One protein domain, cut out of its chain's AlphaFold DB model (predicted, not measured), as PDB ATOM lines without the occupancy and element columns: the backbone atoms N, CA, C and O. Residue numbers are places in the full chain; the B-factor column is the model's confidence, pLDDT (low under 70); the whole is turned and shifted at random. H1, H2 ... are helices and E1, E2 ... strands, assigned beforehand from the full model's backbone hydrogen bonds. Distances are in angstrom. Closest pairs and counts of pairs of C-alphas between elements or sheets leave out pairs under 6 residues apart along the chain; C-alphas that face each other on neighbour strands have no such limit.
ATOM      1  N   MET A   1     106.821  88.456 113.504       49.25
ATOM      2  CA  MET A   1     106.074  88.427 112.216       49.25
ATOM      3  C   MET A   1     106.971  88.426 110.962       49.25
ATOM      4  O   MET A   1     106.465  88.201 109.870       49.25
ATOM      5  N   THR A   2     108.285  88.667 111.060       55.84
ATOM      6  CA  THR A   2     109.207  88.827 109.910       55.84
ATOM      7  C   THR A   2     109.719  87.528 109.281       55.84
ATOM      8  O   THR A   2     110.139  87.546 108.123       55.84
ATOM      9  N   ASP A   3     109.675  86.407 109.997       67.75
ATOM     10  CA  ASP A   3     110.425  85.207 109.601       67.75
ATOM     11  C   ASP A   3     109.684  84.358 108.565       67.75
ATOM     12  O   ASP A   3     110.290  83.875 107.611       67.75
ATOM     13  N   PHE A   4     108.351  84.307 108.635       71.88
ATOM     14  CA  PHE A   4     107.544  83.583 107.650       71.88
ATOM     15  C   PHE A   4     107.628  84.206 106.248       71.88
ATOM     16  O   PHE A   4     107.718  83.506 105.241       71.88
ATOM     17  N   LYS A   5     107.699  85.541 106.167       78.19
ATOM     18  CA  LYS A   5     107.883  86.246 104.892       78.19
ATOM     19  C   LYS A   5     109.230  85.908 104.247       78.19
ATOM     20  O   LYS A   5     109.287  85.716 103.035       78.19
ATOM     21  N   ARG A   6     110.292  85.782 105.051       77.81
ATOM     22  CA  ARG A   6     111.618  85.365 104.571       77.81
ATOM     23  C   ARG A   6     111.607  83.925 104.067       77.81
ATOM     24  O   ARG A   6     112.206  83.665 103.030       77.81
ATOM     25  N   ILE A   7     110.892  83.021 104.740       75.50
ATOM     26  CA  ILE A   7     110.724  81.627 104.293       75.50
ATOM     27  C   ILE A   7     110.010  81.577 102.935       75.50
ATOM     28  O   ILE A   7     110.485  80.909 102.019       75.50
ATOM     29  N   ILE A   8     108.931  82.346 102.751       79.25
ATOM     30  CA  ILE A   8     108.221  82.422 101.461       79.25
ATOM     31  C   ILE A   8     109.128  82.976 100.354       79.25
ATOM     32  O   ILE A   8     109.137  82.455  99.239       79.25
ATOM     33  N   GLU A   9     109.874  84.048 100.632       80.50
ATOM     34  CA  GLU A   9     110.812  84.630  99.663       80.50
ATOM     35  C   GLU A   9     111.940  83.657  99.304       80.50
ATOM     36  O   GLU A   9     112.318  83.573  98.133       80.50
ATOM     37  N   LEU A  10     112.432  82.889 100.279       77.81
ATOM     38  CA  LEU A  10     113.436  81.853 100.069       77.81
ATOM     39  C   LEU A  10     112.905  80.767  99.130       77.81
ATOM     40  O   LEU A  10     113.501  80.555  98.079       77.81
ATOM     41  N   ILE A  11     111.743  80.182  99.435       81.62
ATOM     42  CA  ILE A  11     111.100  79.143  98.613       81.62
ATOM     43  C   ILE A  11     110.847  79.649  97.191       81.62
ATOM     44  O   ILE A  11     111.159  78.972  96.215       81.62
ATOM     45  N   LYS A  12     110.340  80.879  97.035       78.50
ATOM     46  CA  LYS A  12     110.098  81.461  95.705       78.50
ATOM     47  C   LYS A  12     111.380  81.660  94.899       78.50
ATOM     48  O   LYS A  12     111.340  81.539  93.674       78.50
ATOM     49  N   LYS A  13     112.488  82.003  95.563       79.00
ATOM     50  CA  LYS A  13     113.772  82.300  94.919       79.00
ATOM     51  C   LYS A  13     114.566  81.042  94.591       79.00
ATOM     52  O   LYS A  13     115.138  80.969  93.508       79.00
ATOM     53  N   THR A  14     114.645  80.099  95.522       76.81
ATOM     54  CA  THR A  14     115.464  78.892  95.366       76.81
ATOM     55  C   THR A  14     114.683  77.739  94.757       76.81
ATOM     56  O   THR A  14     115.299  76.845  94.191       76.81
ATOM     57  N   LYS A  15     113.343  77.788  94.814       76.62
ATOM     58  CA  LYS A  15     112.456  76.666  94.474       76.62
ATOM     59  C   LYS A  15     112.721  75.423  95.329       76.62
ATOM     60  O   LYS A  15     112.343  74.317  94.961       76.62
ATOM     61  N   ASP A  16     113.332  75.624  96.496       76.81
ATOM     62  CA  ASP A  16     113.573  74.566  97.467       76.81
ATOM     63  C   ASP A  16     112.417  74.443  98.458       76.81
ATOM     64  O   ASP A  16     111.697  75.401  98.755       76.81
ATOM     65  N   LYS A  17     112.283  73.240  99.013       81.69
ATOM     66  CA  LYS A  17     111.361  72.921 100.105       81.69
ATOM     67  C   LYS A  17     112.051  73.223 101.433       81.69
ATOM     68  O   LYS A  17     113.214  72.869 101.619       81.69
ATOM     69  N   VAL A  18     111.336  73.842 102.363       80.81
ATOM     70  CA  VAL A  18     111.842  74.192 103.696       80.81
ATOM     71  C   VAL A  18     111.138  73.327 104.731       80.81
ATOM     72  O   VAL A  18     109.923  73.171 104.674       80.81
ATOM     73  N   ILE A  19     111.891  72.768 105.677       81.12
ATOM     74  CA  ILE A  19     111.325  72.036 106.814       81.12
ATOM     75  C   ILE A  19     111.325  72.963 108.025       81.12
ATOM     76  O   ILE A  19     112.349  73.558 108.354       81.12
ATOM     77  N   ILE A  20     110.180  73.069 108.684       80.81
ATOM     78  CA  ILE A  20     110.026  73.733 109.971       80.81
ATOM     79  C   ILE A  20     109.838  72.625 111.002       80.81
ATOM     80  O   ILE A  20     108.832  71.920 110.976       80.81
ATOM     81  N   ALA A  21     110.836  72.445 111.863       79.12
ATOM     82  CA  ALA A  21     110.766  71.524 112.988       79.12
ATOM     83  C   ALA A  21     110.229  72.273 114.212       79.12
ATOM     84  O   ALA A  21     110.799  73.289 114.610       79.12
ATOM     85  N   LEU A  22     109.133  71.778 114.772       77.12
ATOM     86  CA  LEU A  22     108.638  72.125 116.101       77.12
ATOM     87  C   LEU A  22     108.975  70.970 117.058       77.12
ATOM     88  O   LEU A  22     109.464  69.930 116.624       77.12
ATOM     89  N   GLU A  23     108.741  71.152 118.357       71.94
ATOM     90  CA  GLU A  23     109.159  70.192 119.395       71.94
ATOM     91  C   GLU A  23     108.658  68.760 119.152       71.94
ATOM     92  O   GLU A  23     109.383  67.803 119.421       71.94
ATOM     93  N   GLU A  24     107.454  68.609 118.597       79.25
ATOM     94  CA  GLU A  24     106.830  67.301 118.362       79.25
ATOM     95  C   GLU A  24     106.518  67.028 116.882       79.25
ATOM     96  O   GLU A  24     106.270  65.883 116.507       79.25
ATOM     97  N   ASP A  25     106.596  68.051 116.026       74.94
ATOM     98  CA  ASP A  25     106.077  68.001 114.660       74.94
ATOM     99  C   ASP A  25     107.054  68.559 113.624       74.94
ATOM    100  O   ASP A  25     107.829  69.482 113.875       74.94
ATOM    101  N   PHE A  26     106.954  68.042 112.400       81.00
ATOM    102  CA  PHE A  26     107.694  68.545 111.246       81.00
ATOM    103  C   PHE A  26     106.733  69.005 110.156       81.00
ATOM    104  O   PHE A  26     105.912  68.232 109.664       81.00
ATOM    105  N   PHE A  27     106.903  70.247 109.715       82.31
ATOM    106  CA  PHE A  27     106.140  70.831 108.619       82.31
ATOM    107  C   PHE A  27     107.036  71.026 107.407       82.31
ATOM    108  O   PHE A  27     108.134  71.566 107.516       82.31
ATOM    109  N   VAL A  28     106.557  70.627 106.231       84.00
ATOM    110  CA  VAL A  28     107.243  70.898 104.965       84.00
ATOM    111  C   VAL A  28     106.518  72.029 104.253       84.00
ATOM    112  O   VAL A  28     105.359  71.893 103.870       84.00
ATOM    113  N   VAL A  29     107.218  73.138 104.041       84.88
ATOM    114  CA  VAL A  29     106.734  74.294 103.287       84.88
ATOM    115  C   VAL A  29     107.367  74.263 101.900       84.88
ATOM    116  O   VAL A  29     108.587  74.174 101.761       84.88
ATOM    117  N   MET A  30     106.548  74.322 100.855       85.69
ATOM    118  CA  MET A  30     107.000  74.321  99.460       85.69
ATOM    119  C   MET A  30     106.118  75.217  98.592       85.69
ATOM    120  O   MET A  30     105.074  75.688  99.044       85.69
ATOM    121  N   ASP A  31     106.546  75.476  97.355       84.88
ATOM    122  CA  ASP A  31     105.724  76.195  96.381       84.88
ATOM    123  C   ASP A  31     104.458  75.378  96.073       84.88
ATOM    124  O   ASP A  31     104.504  74.149  95.967       84.88
ATOM    125  N   ILE A  32     103.322  76.058  95.918       82.00
ATOM    126  CA  ILE A  32     102.042  75.410  95.615       82.00
ATOM    127  C   ILE A  32     102.106  74.630  94.300       82.00
ATOM    128  O   ILE A  32     101.524  73.556  94.199       82.00
ATOM    129  N   VAL A  33     102.880  75.111  93.322       81.88
ATOM    130  CA  VAL A  33     103.069  74.412  92.044       81.88
ATOM    131  C   VAL A  33     103.824  73.097  92.248       81.88
ATOM    132  O   VAL A  33     103.481  72.080  91.645       81.88
ATOM    133  N   ASP A  34     104.830  73.088  93.124       81.44
ATOM    134  CA  ASP A  34     105.595  71.880  93.440       81.44
ATOM    135  C   ASP A  34     104.762  70.886  94.249       81.44
ATOM    136  O   ASP A  34     104.895  69.675  94.065       81.44
ATOM    137  N   TYR A  35     103.869  71.388  95.103       83.31
ATOM    138  CA  TYR A  35     102.889  70.571  95.810       83.31
ATOM    139  C   TYR A  35     101.870  69.936  94.849       83.31
ATOM    140  O   TYR A  35     101.644  68.731  94.908       83.31
ATOM    141  N   GLU A  36     101.311  70.698  93.905       82.12
ATOM    142  CA  GLU A  36     100.397  70.164  92.883       82.12
ATOM    143  C   GLU A  36     101.069  69.118  91.988       82.12
ATOM    144  O   GLU A  36     100.460  68.102  91.644       82.12
ATOM    145  N   ASN A  37     102.332  69.337  91.614       79.00
ATOM    146  CA  ASN A  37     103.107  68.355  90.858       79.00
ATOM    147  C   ASN A  37     103.363  67.090  91.682       79.00
ATOM    148  O   ASN A  37     103.189  65.991  91.162       79.00
ATOM    149  N   LEU A  38     103.697  67.234  92.969       82.38
ATOM    150  CA  LEU A  38     103.860  66.105  93.880       82.38
ATOM    151  C   LEU A  38     102.571  65.284  93.991       82.38
ATOM    152  O   LEU A  38     102.633  64.061  93.897       82.38
ATOM    153  N   LEU A  39     101.415  65.939  94.127       80.12
ATOM    154  CA  LEU A  39     100.117  65.265  94.145       80.12
ATOM    155  C   LEU A  39      99.840  64.540  92.828       80.12
ATOM    156  O   LEU A  39      99.463  63.376  92.846       80.12
ATOM    157  N   ARG A  40     100.096  65.170  91.678       76.06
ATOM    158  CA  ARG A  40      99.920  64.525  90.365       76.06
ATOM    159  C   ARG A  40     100.845  63.333  90.157       76.06
ATOM    160  O   ARG A  40     100.439  62.350  89.538       76.06
ATOM    161  N   ASP A  41     102.084  63.416  90.623       72.69
ATOM    162  CA  ASP A  41     103.044  62.318  90.533       72.69
ATOM    163  C   ASP A  41     102.686  61.194  91.507       72.69
ATOM    164  O   ASP A  41     102.792  60.019  91.153       72.69
ATOM    165  N   GLN A  42     102.165  61.538  92.686       66.81
ATOM    166  CA  GLN A  42     101.590  60.584  93.624       66.81
ATOM    167  C   GLN A  42     100.333  59.928  93.049       66.81
ATOM    168  O   GLN A  42     100.209  58.719  93.157       66.81
ATOM    169  N   ASP A  43      99.463  60.664  92.360       62.12
ATOM    170  CA  ASP A  43      98.279  60.138  91.673       62.12
ATOM    171  C   ASP A  43      98.652  59.258  90.476       62.12
ATOM    172  O   ASP A  43      97.976  58.273  90.179       62.12
ATOM    173  N   ARG A  44      99.752  59.570  89.782       58.34
ATOM    174  CA  ARG A  44     100.304  58.719  88.717       58.34
ATOM    175  C   ARG A  44     100.927  57.447  89.281       58.34
ATOM    176  O   ARG A  44     100.709  56.375  88.719       58.34
ATOM    177  N   ALA A  45     101.642  57.540  90.399       56.12
ATOM    178  CA  ALA A  45     102.155  56.383  91.130       56.12
ATOM    179  C   ALA A  45     101.017  55.550  91.758       56.12
ATOM    180  O   ALA A  45     101.078  54.320  91.776       56.12
ATOM    181  N   ALA A  46      99.948  56.215  92.199       50.19
ATOM    182  CA  ALA A  46      98.725  55.649  92.759       50.19
ATOM    183  C   ALA A  46      97.660  55.351  91.695       50.19
ATOM    184  O   ALA A  46      96.556  54.936  92.042       50.19
ATOM    185  N   GLY A  47      97.997  55.414  90.402       47.69
ATOM    186  CA  GLY A  47      97.173  54.973  89.269       47.69
ATOM    187  C   GLY A  47      96.819  53.476  89.273       47.69
ATOM    188  O   GLY A  47      96.416  52.932  88.247       47.69
ATOM    189  N   LYS A  48      96.955  52.801  90.421       49.84
ATOM    190  CA  LYS A  48      96.337  51.515  90.747       49.84
ATOM    191  C   LYS A  48      95.152  51.599  91.718       49.84
ATOM    192  O   LYS A  48      94.431  50.610  91.797       49.84
ATOM    193  N   THR A  49      94.872  52.715  92.398       46.53
ATOM    194  CA  THR A  49      93.735  52.761  93.335       46.53
ATOM    195  C   THR A  49      93.228  54.177  93.632       46.53
ATOM    196  O   THR A  49      93.875  54.942  94.328       46.53
ATOM    197  N   PRO A  90     117.551  77.804 111.020       50.50
ATOM    198  CA  PRO A  90     116.842  77.043 109.995       50.50
ATOM    199  C   PRO A  90     117.857  76.344 109.082       50.50
ATOM    200  O   PRO A  90     118.667  77.007 108.433       50.50
ATOM    201  N   ILE A  91     117.814  75.012 109.042       57.56
ATOM    202  CA  ILE A  91     118.758  74.195 108.275       57.56
ATOM    203  C   ILE A  91     118.136  73.782 106.939       57.56
ATOM    204  O   ILE A  91     116.960  73.418 106.861       57.56
ATOM    205  N   SER A  92     118.917  73.854 105.862       46.34
ATOM    206  CA  SER A  92     118.456  73.417 104.543       46.34
ATOM    207  C   SER A  92     118.311  71.893 104.496       46.34
ATOM    208  O   SER A  92     119.129  71.162 105.055       46.34
ATOM    209  N   VAL A  93     117.316  71.379 103.768       50.22
ATOM    210  CA  VAL A  93     117.128  69.927 103.577       50.22
ATOM    211  C   VAL A  93     118.346  69.294 102.903       50.22
ATOM    212  O   VAL A  93     118.753  68.194 103.270       50.22
ATOM    213  N   SER A  94     118.982  69.998 101.962       53.00
ATOM    214  CA  SER A  94     120.223  69.541 101.323       53.00
ATOM    215  C   SER A  94     121.355  69.368 102.340       53.00
ATOM    216  O   SER A  94     122.157  68.442 102.236       53.00
ATOM    217  N   GLU A  95     121.392  70.240 103.344       58.12
ATOM    218  CA  GLU A  95     122.386  70.241 104.413       58.12
ATOM    219  C   GLU A  95     122.103  69.139 105.445       58.12
ATOM    220  O   GLU A  95     123.030  68.449 105.869       58.12
ATOM    221  N   LEU A  96     120.826  68.874 105.743       66.19
ATOM    222  CA  LEU A  96     120.388  67.747 106.573       66.19
ATOM    223  C   LEU A  96     120.684  66.387 105.916       66.19
ATOM    224  O   LEU A  96     121.122  65.446 106.574       66.19
ATOM    225  N   ILE A  97     120.475  66.271 104.602       62.97
ATOM    226  CA  ILE A  97     120.813  65.054 103.852       62.97
ATOM    227  C   ILE A  97     122.331  64.853 103.841       62.97
ATOM    228  O   ILE A  97     122.806  63.734 104.049       62.97
ATOM    229  N   ALA A  98     123.104  65.923 103.636       62.22
ATOM    230  CA  ALA A  98     124.560  65.860 103.660       62.22
ATOM    231  C   ALA A  98     125.106  65.482 105.051       62.22
ATOM    232  O   ALA A  98     126.047  64.689 105.135       62.22
ATOM    233  N   SER A  99     124.510  65.992 106.133       57.41
ATOM    234  CA  SER A  99     124.919  65.667 107.505       57.41
ATOM    235  C   SER A  99     124.583  64.218 107.873       57.41
ATOM    236  O   SER A  99     125.472  63.489 108.316       57.41
ATOM    237  N   LYS A 100     123.372  63.742 107.552       56.81
ATOM    238  CA  LYS A 100     122.969  62.327 107.688       56.81
ATOM    239  C   LYS A 100     123.843  61.379 106.869       56.81
ATOM    240  O   LYS A 100     124.211  60.310 107.349       56.81
ATOM    241  N   SER A 101     124.207  61.766 105.645       54.31
ATOM    242  CA  SER A 101     125.083  60.964 104.776       54.31
ATOM    243  C   SER A 101     126.495  60.827 105.352       54.31
ATOM    244  O   SER A 101     127.164  59.819 105.130       54.31
ATOM    245  N   ARG A 102     126.947  61.831 106.112       54.34
ATOM    246  CA  ARG A 102     128.249  61.830 106.785       54.34
ATOM    247  C   ARG A 102     128.222  61.025 108.092       54.34
ATOM    248  O   ARG A 102     129.199  60.341 108.379       54.34
TER     249      ARG A 102
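What this domain is: This is residues 1 to 49 and 90 to 102 of the 130 residues of an uncharacterized protein of Candidatus Komeilibacteria bacterium CG_4_9_14_0_8_um_filter_36_9 (UniProt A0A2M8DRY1). A small hairpin of two short strands, E1 and E2, is the middle of an open model, and three helices splay out from it like arms, with no helix touching another. H1 passes near E1, H2 leads away from the end of E2, and H3 starts beside E1 and sticks out with residues 95 to 102. The printed part has 62 residues, in the order H1, E1, E2, H2, H3; the sheet, E1 - E2, is antiparallel and the class is mostly helix. The whole is loose, with a radius of gyration of the C-alphas of 14.2 A and spans of 41 by 31 by 25 A.

Where its parts are: Find C-alpha 18 at (111.842, 74.192, 103.696), where E1, residues 18 to 21, begins; it is 9.7 A long. E2, residues 26 to 29, covers 9.9 A. H1, residues 3 to 14, runs 16.4 A from C-alpha 3 at (110.425, 85.207, 109.601). H2, residues 32 to 45, is the longest helix at 19.5 A. H3, residues 93 to 102, runs 14.1 A to C-alpha 102 at (128.249, 61.830, 106.785).

How they stand to each other: Look first at the hairpin: E1 and E2 are antiparallel at 157 degrees, with N 18 and O 29, and N 20 and O 27, each 2.8 A apart. The closest C-alphas of H1 and E1, Ile 11 and Val 18, are 7.1 A apart; those of E1 and H3, Val 18 and Val 93, are 6.8 A apart. H1 and E2 are only just apart, at 8.0 A. In H1, H2 and H3 every O i to N i+4 pair is within hydrogen-bond range.

The domain as a whole: The C-alphas of Thr 2 and Lys 48, the two farthest apart, are 43.9 A apart. Residues 50 to 89 are not printed, and C-alphas 49 and 90 are 37.4 A apart across this cut. The links printed whole are tight. Confidence is under 70 at residues 1 to 3, 42 to 49 and 90 to 102.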